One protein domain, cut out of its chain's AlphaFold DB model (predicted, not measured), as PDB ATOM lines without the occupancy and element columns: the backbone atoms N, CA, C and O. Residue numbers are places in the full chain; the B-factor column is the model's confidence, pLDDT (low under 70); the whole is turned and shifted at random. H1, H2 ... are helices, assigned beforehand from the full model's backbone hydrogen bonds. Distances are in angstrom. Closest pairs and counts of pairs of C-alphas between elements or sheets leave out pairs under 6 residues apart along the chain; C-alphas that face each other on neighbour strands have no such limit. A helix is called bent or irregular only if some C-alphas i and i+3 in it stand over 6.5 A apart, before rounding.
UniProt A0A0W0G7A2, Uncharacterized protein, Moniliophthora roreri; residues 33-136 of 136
ATOM      1  N   ASP A  33     -43.702  24.477  27.456       77.38
ATOM      2  CA  ASP A  33     -44.630  24.672  26.329       77.38
ATOM      3  C   ASP A  33     -44.450  23.626  25.220       77.38
ATOM      4  O   ASP A  33     -45.423  23.092  24.694       77.38
ATOM      5  N   LYS A  34     -43.200  23.225  24.949       76.00
ATOM      6  CA  LYS A  34     -42.864  22.162  23.982       76.00
ATOM      7  C   LYS A  34     -43.417  20.777  24.355       76.00
ATOM      8  O   LYS A  34     -43.460  19.896  23.502       76.00
ATOM      9  N   ALA A  35     -43.801  20.564  25.615       83.94
ATOM     10  CA  ALA A  35     -44.398  19.323  26.109       83.94
ATOM     11  C   ALA A  35     -45.929  19.399  26.236       83.94
ATOM     12  O   ALA A  35     -46.551  18.421  26.665       83.94
ATOM     13  N   LEU A  36     -46.541  20.538  25.899       88.94
ATOM     14  CA  LEU A  36     -47.991  20.665  25.844       88.94
ATOM     15  C   LEU A  36     -48.538  19.964  24.604       88.94
ATOM     16  O   LEU A  36     -47.949  19.969  23.530       88.94
ATOM     17  N   SER A  37     -49.716  19.375  24.740       93.56
ATOM     18  CA  SER A  37     -50.503  18.919  23.604       93.56
ATOM     19  C   SER A  37     -51.314  20.071  23.005       93.56
ATOM     20  O   SER A  37     -51.664  21.037  23.686       93.56
ATOM     21  N   TRP A  38     -51.687  19.948  21.731       95.12
ATOM     22  CA  TRP A  38     -52.536  20.940  21.068       95.12
ATOM     23  C   TRP A  38     -53.842  21.250  21.838       95.12
ATOM     24  O   TRP A  38     -54.155  22.429  22.019       95.12
ATOM     25  N   PRO A  39     -54.587  20.256  22.376       94.81
ATOM     26  CA  PRO A  39     -55.757  20.535  23.209       94.81
ATOM     27  C   PRO A  39     -55.440  21.305  24.496       94.81
ATOM     28  O   PRO A  39     -56.249  22.137  24.900       94.81
ATOM     29  N   GLU A  40     -54.293  21.055  25.138       94.00
ATOM     30  CA  GLU A  40     -53.873  21.798  26.336       94.00
ATOM     31  C   GLU A  40     -53.607  23.272  25.998       94.00
ATOM     32  O   GLU A  40     -54.093  24.148  26.712       94.00
ATOM     33  N   ILE A  41     -52.940  23.558  24.871       94.38
ATOM     34  CA  ILE A  41     -52.735  24.936  24.390       94.38
ATOM     35  C   ILE A  41     -54.086  25.617  24.123       94.38
ATOM     36  O   ILE A  41     -54.326  26.732  24.583       94.38
ATOM     37  N   MET A  42     -54.999  24.948  23.412       94.62
ATOM     38  CA  MET A  42     -56.312  25.515  23.077       94.62
ATOM     39  C   MET A  42     -57.222  25.722  24.292       94.62
ATOM     40  O   MET A  42     -58.052  26.627  24.276       94.62
ATOM     41  N   GLN A  43     -57.082  24.920  25.348       92.56
ATOM     42  CA  GLN A  43     -57.782  25.157  26.615       92.56
ATOM     43  C   GLN A  43     -57.142  26.316  27.390       92.56
ATOM     44  O   GLN A  43     -57.849  27.178  27.914       92.56
ATOM     45  N   GLY A  44     -55.808  26.364  27.421       92.56
ATOM     46  CA  GLY A  44     -55.040  27.392  28.119       92.56
ATOM     47  C   GLY A  44     -55.170  28.790  27.510       92.56
ATOM     48  O   GLY A  44     -55.165  29.768  28.259       92.56
ATOM     49  N   LYS A  45     -55.357  28.908  26.184       93.75
ATOM     50  CA  LYS A  45     -55.366  30.203  25.474       93.75
ATOM     51  C   LYS A  45     -56.363  31.209  26.049       93.75
ATOM     52  O   LYS A  45     -56.040  32.383  26.174       93.75
ATOM     53  N   ASN A  46     -57.553  30.759  26.452       90.88
ATOM     54  CA  ASN A  46     -58.599  31.649  26.966       90.88
ATOM     55  C   ASN A  46     -58.197  32.276  28.304       90.88
ATOM     56  O   ASN A  46     -58.395  33.472  28.525       90.88
ATOM     57  N   VAL A  47     -57.609  31.464  29.186       92.81
ATOM     58  CA  VAL A  47     -57.088  31.924  30.475       92.81
ATOM     59  C   VAL A  47     -55.904  32.852  30.239       92.81
ATOM     60  O   VAL A  47     -55.872  33.937  30.810       92.81
ATOM     61  N   PHE A  48     -54.978  32.470  29.361       92.25
ATOM     62  CA  PHE A  48     -53.821  33.283  29.007       92.25
ATOM     63  C   PHE A  48     -54.230  34.679  28.503       92.25
ATOM     64  O   PHE A  48     -53.887  35.670  29.141       92.25
ATOM     65  N   ILE A  49     -55.049  34.762  27.445       93.50
ATOM     66  CA  ILE A  49     -55.510  36.030  26.846       93.50
ATOM     67  C   ILE A  49     -56.225  36.907  27.882       93.50
ATOM     68  O   ILE A  49     -55.971  38.105  27.960       93.50
ATOM     69  N   THR A  50     -57.090  36.316  28.713       90.75
ATOM     70  CA  THR A  50     -57.830  37.062  29.746       90.75
ATOM     71  C   THR A  50     -56.883  37.685  30.776       90.75
ATOM     72  O   THR A  50     -57.062  38.837  31.177       90.75
ATOM     73  N   ASN A  51     -55.839  36.952  31.172       92.62
ATOM     74  CA  ASN A  51     -54.865  37.413  32.160       92.62
ATOM     75  C   ASN A  51     -53.789  38.343  31.577       92.62
ATOM     76  O   ASN A  51     -53.138  39.041  32.349       92.62
ATOM     77  N   MET A  52     -53.623  38.436  30.250       92.69
ATOM     78  CA  MET A  52     -52.683  39.394  29.644       92.69
ATOM     79  C   MET A  52     -52.987  40.843  30.057       92.69
ATOM     80  O   MET A  52     -52.067  41.619  30.302       92.69
ATOM     81  N   SER A  53     -54.264  41.199  30.220       89.12
ATOM     82  CA  SER A  53     -54.652  42.530  30.714       89.12
ATOM     83  C   SER A  53     -54.129  42.823  32.127       89.12
ATOM     84  O   SER A  53     -53.726  43.946  32.419       89.12
ATOM     85  N   LEU A  54     -54.066  41.804  32.992       89.19
ATOM     86  CA  LEU A  54     -53.518  41.920  34.348       89.19
ATOM     87  C   LEU A  54     -51.991  42.061  34.341       89.19
ATOM     88  O   LEU A  54     -51.432  42.651  35.258       89.19
ATOM     89  N   GLY A  55     -51.329  41.543  33.304       85.56
ATOM     90  CA  GLY A  55     -49.883  41.653  33.101       85.56
ATOM     91  C   GLY A  55     -49.424  42.972  32.472       85.56
ATOM     92  O   GLY A  55     -48.257  43.088  32.116       85.56
ATOM     93  N   GLY A  56     -50.319  43.950  32.284       89.00
ATOM     94  CA  GLY A  56     -49.975  45.251  31.699       89.00
ATOM     95  C   GLY A  56     -49.734  45.234  30.184       89.00
ATOM     96  O   GLY A  56     -49.219  46.210  29.641       89.00
ATOM     97  N   TYR A  57     -50.106  44.154  29.487       93.12
ATOM     98  CA  TYR A  57     -50.057  44.105  28.025       93.12
ATOM     99  C   TYR A  57     -51.177  44.963  27.418       93.12
ATOM    100  O   TYR A  57     -52.288  45.015  27.947       93.12
ATOM    101  N   THR A  58     -50.892  45.637  26.300       94.69
ATOM    102  CA  THR A  58     -51.847  46.553  25.658       94.69
ATOM    103  C   THR A  58     -52.991  45.808  24.966       94.69
ATOM    104  O   THR A  58     -52.899  44.611  24.680       94.69
ATOM    105  N   GLU A  59     -54.075  46.520  24.647       95.12
ATOM    106  CA  GLU A  59     -55.193  45.946  23.887       95.12
ATOM    107  C   GLU A  59     -54.751  45.432  22.510       95.12
ATOM    108  O   GLU A  59     -55.253  44.407  22.041       95.12
ATOM    109  N   GLU A  60     -53.770  46.084  21.879       95.38
ATOM    110  CA  GLU A  60     -53.181  45.629  20.620       95.38
ATOM    111  C   GLU A  60     -52.498  44.269  20.777       95.38
ATOM    112  O   GLU A  60     -52.720  43.386  19.949       95.38
ATOM    113  N   HIS A  61     -51.734  44.057  21.857       95.75
ATOM    114  CA  HIS A  61     -51.122  42.757  22.145       95.75
ATOM    115  C   HIS A  61     -52.184  41.675  22.356       95.75
ATOM    116  O   HIS A  61     -52.105  40.600  21.763       95.75
ATOM    117  N   ILE A  62     -53.223  41.963  23.143       95.88
ATOM    118  CA  ILE A  62     -54.316  41.017  23.416       95.88
ATOM    119  C   ILE A  62     -55.040  40.635  22.116       95.88
ATOM    120  O   ILE A  62     -55.312  39.455  21.862       95.88
ATOM    121  N   ARG A  63     -55.326  41.621  21.257       97.06
ATOM    122  CA  ARG A  63     -55.954  41.401  19.951       97.06
ATOM    123  C   ARG A  63     -55.060  40.580  19.024       97.06
ATOM    124  O   ARG A  63     -55.558  39.667  18.368       97.06
ATOM    125  N   MET A  64     -53.764  40.878  18.993       97.50
ATOM    126  CA  MET A  64     -52.772  40.147  18.209       97.50
ATOM    127  C   MET A  64     -52.718  38.674  18.627       97.50
ATOM    128  O   MET A  64     -52.876  37.802  17.777       97.50
ATOM    129  N   PHE A  65     -52.598  38.375  19.927       97.62
ATOM    130  CA  PHE A  65     -52.625  36.993  20.421       97.62
ATOM    131  C   PHE A  65     -53.952  36.293  20.109       97.62
ATOM    132  O   PHE A  65     -53.958  35.137  19.690       97.62
ATOM    133  N   SER A  66     -55.081  36.988  20.245       96.69
ATOM    134  CA  SER A  66     -56.392  36.431  19.881       96.69
ATOM    135  C   SER A  66     -56.442  36.027  18.403       96.69
ATOM    136  O   SER A  66     -56.867  34.919  18.077       96.69
ATOM    137  N   GLN A  67     -55.953  36.895  17.513       98.06
ATOM    138  CA  GLN A  67     -55.883  36.612  16.081       98.06
ATOM    139  C   GLN A  67     -54.887  35.491  15.769       98.06
ATOM    140  O   GLN A  67     -55.188  34.627  14.951       98.06
ATOM    141  N   PHE A  68     -53.744  35.462  16.451       98.06
ATOM    142  CA  PHE A  68     -52.749  34.401  16.337       98.06
ATOM    143  C   PHE A  68     -53.352  33.018  16.621       98.06
ATOM    144  O   PHE A  68     -53.250  32.115  15.789       98.06
ATOM    145  N   TYR A  69     -54.062  32.858  17.742       97.62
ATOM    146  CA  TYR A  69     -54.704  31.581  18.063       97.62
ATOM    147  C   TYR A  69     -55.806  31.190  17.070       97.62
ATOM    148  O   TYR A  69     -55.931  30.007  16.754       97.62
ATOM    149  N   ILE A  70     -56.588  32.153  16.570       97.69
ATOM    150  CA  ILE A  70     -57.585  31.906  15.513       97.69
ATOM    151  C   ILE A  70     -56.893  31.433  14.230       97.69
ATOM    152  O   ILE A  70     -57.321  30.452  13.626       97.69
ATOM    153  N   ASN A  71     -55.808  32.096  13.831       98.06
ATOM    154  CA  ASN A  71     -55.093  31.788  12.597       98.06
ATOM    155  C   ASN A  71     -54.447  30.403  12.643       98.06
ATOM    156  O   ASN A  71     -54.555  29.672  11.663       98.06
ATOM    157  N   MET A  72     -53.863  29.995  13.776       97.44
ATOM    158  CA  MET A  72     -53.373  28.621  13.933       97.44
ATOM    159  C   MET A  72     -54.509  27.589  13.853       97.44
ATOM    160  O   MET A  72     -54.366  26.567  13.190       97.44
ATOM    161  N   GLU A  73     -55.646  27.846  14.510       96.56
ATOM    162  CA  GLU A  73     -56.791  26.922  14.543       96.56
ATOM    163  C   GLU A  73     -57.449  26.740  13.166       96.56
ATOM    164  O   GLU A  73     -57.901  25.645  12.821       96.56
ATOM    165  N   LEU A  74     -57.477  27.804  12.361       97.25
ATOM    166  CA  LEU A  74     -58.011  27.785  11.000       97.25
ATOM    167  C   LEU A  74     -56.974  27.374   9.946       97.25
ATOM    168  O   LEU A  74     -57.335  27.206   8.778       97.25
ATOM    169  N   HIS A  75     -55.708  27.192  10.330       97.81
ATOM    170  CA  HIS A  75     -54.647  26.905   9.380       97.81
ATOM    171  C   HIS A  75     -54.855  25.540   8.698       97.81
ATOM    172  O   HIS A  75     -55.002  24.528   9.392       97.81
ATOM    173  N   PRO A  76     -54.805  25.443   7.353       96.94
ATOM    174  CA  PRO A  76     -55.042  24.183   6.642       96.94
ATOM    175  C   PRO A  76     -54.118  23.046   7.094       96.94
ATOM    176  O   PRO A  76     -54.573  21.917   7.291       96.94
ATOM    177  N   ARG A  77     -52.841  23.371   7.346       97.12
ATOM    178  CA  ARG A  77     -51.825  22.394   7.768       97.12
ATOM    179  C   ARG A  77     -52.078  21.786   9.146       97.12
ATOM    180  O   ARG A  77     -51.539  20.730   9.451       97.12
ATOM    181  N   LEU A  78     -52.927  22.391   9.981       97.06
ATOM    182  CA  LEU A  78     -53.245  21.833  11.299       97.06
ATOM    183  C   LEU A  78     -53.857  20.426  11.192       97.06
ATOM    184  O   LEU A  78     -53.651  19.587  12.070       97.06
ATOM    185  N   ARG A  79     -54.603  20.168  10.110       95.06
ATOM    186  CA  ARG A  79     -55.285  18.890   9.848       95.06
ATOM    187  C   ARG A  79     -54.402  17.862   9.144       95.06
ATOM    188  O   ARG A  79     -54.854  16.741   8.915       95.06
ATOM    189  N   GLU A  80     -53.181  18.230   8.779       95.50
ATOM    190  CA  GLU A  80     -52.235  17.303   8.171       95.50
ATOM    191  C   GLU A  80     -51.727  16.287   9.195       95.50
ATOM    192  O   GLU A  80     -51.870  16.438  10.415       95.50
ATOM    193  N   LYS A  81     -51.098  15.222   8.688       93.12
ATOM    194  CA  LYS A  81     -50.379  14.278   9.542       93.12
ATOM    195  C   LYS A  81     -49.348  15.069  10.354       93.12
ATOM    196  O   LYS A  81     -48.625  15.875   9.790       93.12
ATOM    197  N   GLN A  82     -49.307  14.837  11.667       93.44
ATOM    198  CA  GLN A  82     -48.444  15.558  12.617       93.44
ATOM    199  C   GLN A  82     -48.734  17.063  12.780       93.44
ATOM    200  O   GLN A  82     -48.063  17.699  13.589       93.44
ATOM    201  N   GLY A  83     -49.757  17.625  12.121       96.19
ATOM    202  CA  GLY A  83     -50.028  19.066  12.138       96.19
ATOM    203  C   GLY A  83     -50.122  19.646  13.546       96.19
ATOM    204  O   GLY A  83     -49.435  20.606  13.873       96.19
ATOM    205  N   GLN A  84     -50.867  18.994  14.441       96.56
ATOM    206  CA  GLN A  84     -50.956  19.414  15.844       96.56
ATOM    207  C   GLN A  84     -49.598  19.465  16.566       96.56
ATOM    208  O   GLN A  84     -49.373  20.382  17.348       96.56
ATOM    209  N   ARG A  85     -48.686  18.515  16.313       95.38
ATOM    210  CA  ARG A  85     -47.345  18.507  16.928       95.38
ATOM    211  C   ARG A  85     -46.467  19.621  16.365       95.38
ATOM    212  O   ARG A  85     -45.785  20.286  17.137       95.38
ATOM    213  N   ALA A  86     -46.524  19.852  15.055       96.62
ATOM    214  CA  ALA A  86     -45.810  20.958  14.425       96.62
ATOM    215  C   ALA A  86     -46.301  22.311  14.970       96.62
ATOM    216  O   ALA A  86     -45.494  23.148  15.360       96.62
ATOM    217  N   PHE A  87     -47.618  22.489  15.114       97.38
ATOM    218  CA  PHE A  87     -48.201  23.707  15.682       97.38
ATOM    219  C   PHE A  87     -47.886  23.918  17.167       97.38
ATOM    220  O   PHE A  87     -47.725  25.060  17.584       97.38
ATOM    221  N   VAL A  88     -47.760  22.852  17.967       96.62
ATOM    222  CA  VAL A  88     -47.266  22.950  19.355       96.62
ATOM    223  C   VAL A  88     -45.843  23.512  19.387       96.62
ATOM    224  O   VAL A  88     -45.558  24.412  20.174       96.62
ATOM    225  N   ARG A  89     -44.945  23.012  18.526       95.62
ATOM    226  CA  ARG A  89     -43.558  23.505  18.455       95.62
ATOM    227  C   ARG A  89     -43.483  24.936  17.987       95.62
ATOM    228  O   ARG A  89     -42.811  25.741  18.624       95.62
ATOM    229  N   TYR A  90     -44.213  25.225  16.915       97.06
ATOM    230  CA  TYR A  90     -44.333  26.562  16.374       97.06
ATOM    231  C   TYR A  90     -44.790  27.524  17.471       97.06
ATOM    232  O   TYR A  90     -44.089  28.487  17.754       97.06
ATOM    233  N   HIS A  91     -45.898  27.212  18.159       96.44
ATOM    234  CA  HIS A  91     -46.436  28.012  19.264       96.44
ATOM    235  C   HIS A  91     -45.398  28.271  20.360       96.44
ATOM    236  O   HIS A  91     -45.192  29.430  20.718       96.44
ATOM    237  N   ALA A  92     -44.714  27.228  20.837       94.44
ATOM    238  CA  ALA A  92     -43.701  27.353  21.882       94.44
ATOM    239  C   ALA A  92     -42.514  28.238  21.459       94.44
ATOM    240  O   ALA A  92     -42.030  29.030  22.262       94.44
ATOM    241  N   GLY A  93     -42.048  28.111  20.212       95.00
ATOM    242  CA  GLY A  93     -40.948  28.918  19.681       95.00
ATOM    243  C   GLY A  93     -41.343  30.381  19.495       95.00
ATOM    244  O   GLY A  93     -40.754  31.265  20.108       95.00
ATOM    245  N   VAL A  94     -42.395  30.643  18.716       95.94
ATOM    246  CA  VAL A  94     -42.745  32.024  18.354       95.94
ATOM    247  C   VAL A  94     -43.269  32.835  19.536       95.94
ATOM    248  O   VAL A  94     -43.045  34.041  19.581       95.94
ATOM    249  N   CYS A  95     -43.938  32.206  20.513       94.69
ATOM    250  CA  CYS A  95     -44.348  32.916  21.727       94.69
ATOM    251  C   CYS A  95     -43.132  33.346  22.544       94.69
ATOM    252  O   CYS A  95     -43.091  34.489  22.993       94.69
ATOM    253  N   TRP A  96     -42.144  32.460  22.710       93.25
ATOM    254  CA  TRP A  96     -40.897  32.783  23.399       93.25
ATOM    255  C   TRP A  96     -40.169  33.945  22.714       93.25
ATOM    256  O   TRP A  96     -39.899  34.963  23.354       93.25
ATOM    257  N   ASP A  97     -39.962  33.843  21.401       94.88
ATOM    258  CA  ASP A  97     -39.287  34.875  20.607       94.88
ATOM    259  C   ASP A  97     -40.024  36.218  20.664       94.88
ATOM    260  O   ASP A  97     -39.404  37.286  20.697       94.88
ATOM    261  N   TRP A  98     -41.359  36.182  20.693       96.06
ATOM    262  CA  TRP A  98     -42.168  37.385  20.830       96.06
ATOM    263  C   TRP A  98     -41.995  38.041  22.193       96.06
ATOM    264  O   TRP A  98     -41.826  39.258  22.244       96.06
ATOM    265  N   PHE A  99     -42.004  37.271  23.287       93.06
ATOM    266  CA  PHE A  99     -41.779  37.826  24.622       93.06
ATOM    267  C   PHE A  99     -40.390  38.458  24.735       93.06
ATOM    268  O   PHE A  99     -40.294  39.606  25.169       93.06
ATOM    269  N   GLU A 100     -39.340  37.783  24.257       94.25
ATOM    270  CA  GLU A 100     -37.983  38.348  24.225       94.25
ATOM    271  C   GLU A 100     -37.915  39.634  23.383       94.25
ATOM    272  O   GLU A 100     -37.325  40.640  23.788       94.25
ATOM    273  N   SER A 101     -38.563  39.637  22.216       94.38
ATOM    274  CA  SER A 101     -38.595  40.799  21.322       94.38
ATOM    275  C   SER A 101     -39.391  41.965  21.911       94.38
ATOM    276  O   SER A 101     -38.996  43.125  21.766       94.38
ATOM    277  N   ASN A 102     -40.492  41.678  22.606       94.00
ATOM    278  CA  ASN A 102     -41.299  42.667  23.311       94.00
ATOM    279  C   ASN A 102     -40.523  43.291  24.483       94.00
ATOM    280  O   ASN A 102     -40.509  44.513  24.610       94.00
ATOM    281  N   GLU A 103     -39.807  42.490  25.282       91.12
ATOM    282  CA  GLU A 103     -38.911  42.996  26.336       91.12
ATOM    283  C   GLU A 103     -37.793  43.888  25.773       91.12
ATOM    284  O   GLU A 103     -37.427  44.897  26.379       91.12
ATOM    285  N   ALA A 104     -37.286  43.570  24.579       93.62
ATOM    286  CA  ALA A 104     -36.311  44.392  23.866       93.62
ATOM    287  C   ALA A 104     -36.909  45.658  23.210       93.62
ATOM    288  O   ALA A 104     -36.178  46.416  22.563       93.62
ATOM    289  N   GLY A 105     -38.222  45.894  23.341       93.25
ATOM    290  CA  GLY A 105     -38.930  47.033  22.750       93.25
ATOM    291  C   GLY A 105     -39.120  46.937  21.232       93.25
ATOM    292  O   GLY A 105     -39.303  47.957  20.569       93.25
ATOM    293  N   LYS A 106     -39.042  45.727  20.667       94.50
ATOM    294  CA  LYS A 106     -39.192  45.441  19.231       94.50
ATOM    295  C   LYS A 106     -40.232  44.337  18.989       94.50
ATOM    296  O   LYS A 106     -39.896  43.332  18.362       94.50
ATOM    297  N   PRO A 107     -41.475  44.478  19.483       93.25
ATOM    298  CA  PRO A 107     -42.496  43.465  19.258       93.25
ATOM    299  C   PRO A 107     -42.768  43.311  17.758       93.25
ATOM    300  O   PRO A 107     -42.704  44.276  16.991       93.25
ATOM    301  N   PHE A 108     -43.095  42.093  17.347       94.56
ATOM    302  CA  PHE A 108     -43.557  41.787  15.997       94.56
ATOM    303  C   PHE A 108     -44.988  41.253  16.038       94.56
ATOM    304  O   PHE A 108     -45.512  40.923  17.101       94.56
ATOM    305  N   ASP A 109     -45.640  41.192  14.882       95.50
ATOM    306  CA  ASP A 109     -47.015  40.710  14.788       95.50
ATOM    307  C   ASP A 109     -47.057  39.176  14.705       95.50
ATOM    308  O   ASP A 109     -46.802  38.596  13.648       95.50
ATOM    309  N   LEU A 110     -47.404  38.529  15.822       95.25
ATOM    310  CA  LEU A 110     -47.596  37.078  15.913       95.25
ATOM    311  C   LEU A 110     -48.811  36.563  15.138       95.25
ATOM    312  O   LEU A 110     -48.903  35.362  14.882       95.25
ATOM    313  N   ALA A 111     -49.768  37.427  14.790       96.44
ATOM    314  CA  ALA A 111     -50.967  36.990  14.088       96.44
ATOM    315  C   ALA A 111     -50.635  36.430  12.700       96.44
ATOM    316  O   ALA A 111     -51.333  35.541  12.211       96.44
ATOM    317  N   ASN A 112     -49.562  36.916  12.078       95.19
ATOM    318  CA  ASN A 112     -49.094  36.406  10.798       95.19
ATOM    319  C   ASN A 112     -48.266  35.141  11.034       95.19
ATOM    320  O   ASN A 112     -47.159  35.201  11.568       95.19
ATOM    321  N   ILE A 113     -48.813  33.991  10.635       97.19
ATOM    322  CA  ILE A 113     -48.101  32.717  10.738       97.19
ATOM    323  C   ILE A 113     -46.888  32.765   9.808       97.19
ATOM    324  O   ILE A 113     -47.017  32.977   8.604       97.19
ATOM    325  N   ASN A 114     -45.703  32.591  10.384       97.38
ATOM    326  CA  ASN A 114     -44.465  32.479   9.643       97.38
ATOM    327  C   ASN A 114     -44.374  31.060   9.067       97.38
ATOM    328  O   ASN A 114     -44.074  30.101   9.781       97.38
ATOM    329  N   GLU A 115     -44.661  30.940   7.773       97.31
ATOM    330  CA  GLU A 115     -44.663  29.656   7.069       97.31
ATOM    331  C   GLU A 115     -43.299  28.971   7.059       97.31
ATOM    332  O   GLU A 115     -43.264  27.743   7.061       97.31
ATOM    333  N   ASP A 116     -42.195  29.721   7.079       97.50
ATOM    334  CA  ASP A 116     -40.849  29.145   7.071       97.50
ATOM    335  C   ASP A 116     -40.581  28.425   8.401       97.50
ATOM    336  O   ASP A 116     -40.300  27.228   8.412       97.50
ATOM    337  N   ILE A 117     -40.822  29.103   9.532       97.44
ATOM    338  CA  ILE A 117     -40.693  28.497  10.872       97.44
ATOM    339  C   ILE A 117     -41.671  27.323  11.028       97.44
ATOM    340  O   ILE A 117     -41.341  26.299  11.630       97.44
ATOM    341  N   LEU A 118     -42.888  27.443  10.486       97.75
ATOM    342  CA  LEU A 118     -43.854  26.349  10.516       97.75
ATOM    343  C   LEU A 118     -43.356  25.145   9.701       97.75
ATOM    344  O   LEU A 118     -43.472  24.018  10.178       97.75
ATOM    345  N   CYS A 119     -42.794  25.360   8.507       97.38
ATOM    346  CA  CYS A 119     -42.192  24.297   7.695       97.38
ATOM    347  C   CYS A 119     -41.065  23.584   8.445       97.38
ATOM    348  O   CYS A 119     -41.045  22.353   8.455       97.38
ATOM    349  N   ASP A 120     -40.187  24.336   9.106       97.56
ATOM    350  CA  ASP A 120     -39.095  23.774   9.901       97.56
ATOM    351  C   ASP A 120     -39.645  22.899  11.037       97.56
ATOM    352  O   ASP A 120     -39.239  21.749  11.197       97.56
ATOM    353  N   CYS A 121     -40.684  23.368  11.741       96.75
ATOM    354  CA  CYS A 121     -41.361  22.573  12.770       96.75
ATOM    355  C   CYS A 121     -41.953  21.268  12.211       96.75
ATOM    356  O   CYS A 121     -41.932  20.240  12.889       96.75
ATOM    357  N   PHE A 122     -42.500  21.280  10.991       97.38
ATOM    358  CA  PHE A 122     -42.969  20.056  10.331       97.38
ATOM    359  C   PHE A 122     -41.816  19.105  10.005       97.38
ATOM    360  O   PHE A 122     -41.957  17.905  10.245       97.38
ATOM    361  N   ALA A 123     -40.700  19.616   9.483       96.25
ATOM    362  CA  ALA A 123     -39.523  18.812   9.166       96.25
ATOM    363  C   ALA A 123     -38.969  18.124  10.422       96.25
ATOM    364  O   ALA A 123     -38.825  16.903  10.436       96.25
ATOM    365  N   GLU A 124     -38.800  18.868  11.517       94.62
ATOM    366  CA  GLU A 124     -38.334  18.320  12.796       94.62
ATOM    367  C   GLU A 124     -39.254  17.214  13.334       94.62
ATOM    368  O   GLU A 124     -38.799  16.221  13.902       94.62
ATOM    369  N   VAL A 125     -40.579  17.373  13.209       93.62
ATOM    370  CA  VAL A 125     -41.524  16.347  13.682       93.62
ATOM    371  C   VAL A 125     -41.469  15.100  12.796       93.62
ATOM    372  O   VAL A 125     -41.630  13.983  13.296       93.62
ATOM    373  N   GLN A 126     -41.249  15.269  11.494       93.50
ATOM    374  CA  GLN A 126     -41.091  14.150  10.569       93.50
ATOM    375  C   GLN A 126     -39.813  13.362  10.852       93.50
ATOM    376  O   GLN A 126     -39.880  12.135  10.906       93.50
ATOM    377  N   GLU A 127     -38.689  14.047  11.067       92.50
ATOM    378  CA  GLU A 127     -37.399  13.429  11.395       92.50
ATOM    379  C   GLU A 127     -37.492  12.561  12.654       92.50
ATOM    380  O   GLU A 127     -37.123  11.389  12.623       92.50
ATOM    381  N   GLU A 128     -38.110  13.070  13.721       90.38
ATOM    382  CA  GLU A 128     -38.329  12.289  14.944       90.38
ATOM    383  C   GLU A 128     -39.166  11.028  14.726       90.38
ATOM    384  O   GLU A 128     -38.902   9.985  15.330       90.38
ATOM    385  N   ASP A 129     -40.198  11.107  13.884       88.06
ATOM    386  CA  ASP A 129     -41.036   9.950  13.579       88.06
ATOM    387  C   ASP A 129     -40.269   8.910  12.748       88.06
ATOM    388  O   ASP A 129     -40.489   7.704  12.925       88.06
ATOM    389  N   MET A 130     -39.356   9.342  11.868       87.19
ATOM    390  CA  MET A 130     -38.460   8.430  11.153       87.19
ATOM    391  C   MET A 130     -37.487   7.748  12.115       87.19
ATOM    392  O   MET A 130     -37.402   6.519  12.115       87.19
ATOM    393  N   ASP A 131     -36.828   8.513  12.983       88.31
ATOM    394  CA  ASP A 131     -35.878   7.991  13.969       88.31
ATOM    395  C   ASP A 131     -36.547   7.004  14.932       88.31
ATOM    396  O   ASP A 131     -36.004   5.938  15.234       88.31
ATOM    397  N   ALA A 132     -37.770   7.304  15.376       84.81
ATOM    398  CA  ALA A 132     -38.556   6.404  16.215       84.81
ATOM    399  C   ALA A 132     -38.948   5.103  15.493       84.81
ATOM    400  O   ALA A 132     -39.103   4.064  16.136       84.81
ATOM    401  N   THR A 133     -39.111   5.148  14.168       86.06
ATOM    402  CA  THR A 133     -39.414   3.969  13.342       86.06
ATOM    403  C   THR A 133     -38.167   3.119  13.092       86.06
ATOM    404  O   THR A 133     -38.268   1.898  13.070       86.06
ATOM    405  N   MET A 134     -36.993   3.741  12.926       76.56
ATOM    406  CA  MET A 134     -35.722   3.043  12.678       76.56
ATOM    407  C   MET A 134     -35.131   2.396  13.938       76.56
ATOM    408  O   MET A 134     -34.424   1.396  13.837       76.56
ATOM    409  N   ASN A 135     -35.435   2.938  15.119       70.12
ATOM    410  CA  ASN A 135     -34.957   2.434  16.410       70.12
ATOM    411  C   ASN A 135     -35.880   1.374  17.053       70.12
ATOM    412  O   ASN A 135     -35.735   1.086  18.244       70.12
ATOM    413  N   ARG A 136     -36.840   0.816  16.304       55.72
ATOM    414  CA  ARG A 136     -37.846  -0.140  16.788       55.72
ATOM    415  C   ARG A 136     -37.722  -1.496  16.107       55.72
ATOM    416  O   ARG A 136     -37.932  -2.501  16.823       55.72
TER     417      ARG A 136
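AT A GLANCE: This is residues 33 to 136 of the 136 residues of an uncharacterized protein of Moniliophthora roreri (UniProt A0A0W0G7A2). Helices H1, H2 and H4 make a loose three-helix, up-and-down bundle, their centres at the corners of a triangle, while H5 crosses the first part of H4 at a steep tilt and runs on past the bundle, where residues 130 to 136 stick out. The short H3 sits at the turn between H2 and H4. The 104 printed residues have five named helices, H1 to H5 in chain order, and no named strand: the class is all helix. The whole is compact, with a radius of gyration of the C-alphas of 14.8 A, yet elongated, spanning 49 by 27 by 23 A.

IN THESE COORDINATES: H4, residues 83 to 103, is 30.0 A long, from C-alpha 83 at (-50.028, 19.066, 12.138). H1 is residues 38 to 52, 20.3 A, and only just irregular: C-alphas 43 and 46 are 6.6 A apart. H2 is residues 59 to 74, 22.4 A; H3 is residues 76 to 79, 6.2 A. H5, residues 115 to 134, is 28.6 A long and ends at (-35.722, 3.043, 12.678).

HOW THE PARTS SIT: H4 is the hub. Its residues 83 to 90 touch residues 117 to 125 of H5, opposite ways at a steep tilt of 48 degrees; the closest C-alphas, of Ala 86 and Cys 121, are 5.0 A apart. Its residues 84 to 88 touch residues 38 to 41 of H1, closest at the C-alphas of Trp 38 and Gln 84, 5.7 A. H1 and H2 form a helical hairpin at 13 degrees, touching through residues 62 to 69 of H2. In H2, H4 and H5 every O i to N i+4 pair is within hydrogen-bond range, in H1 9 of 11; H3 is too short for one.

THE WHOLE: The C-alphas of Glu 59 and Arg 136, the two farthest apart, are 49.8 A apart. The printed part has no cut; the link from H4 to H5 is long. Residue 136 alone is under pLDDT 70.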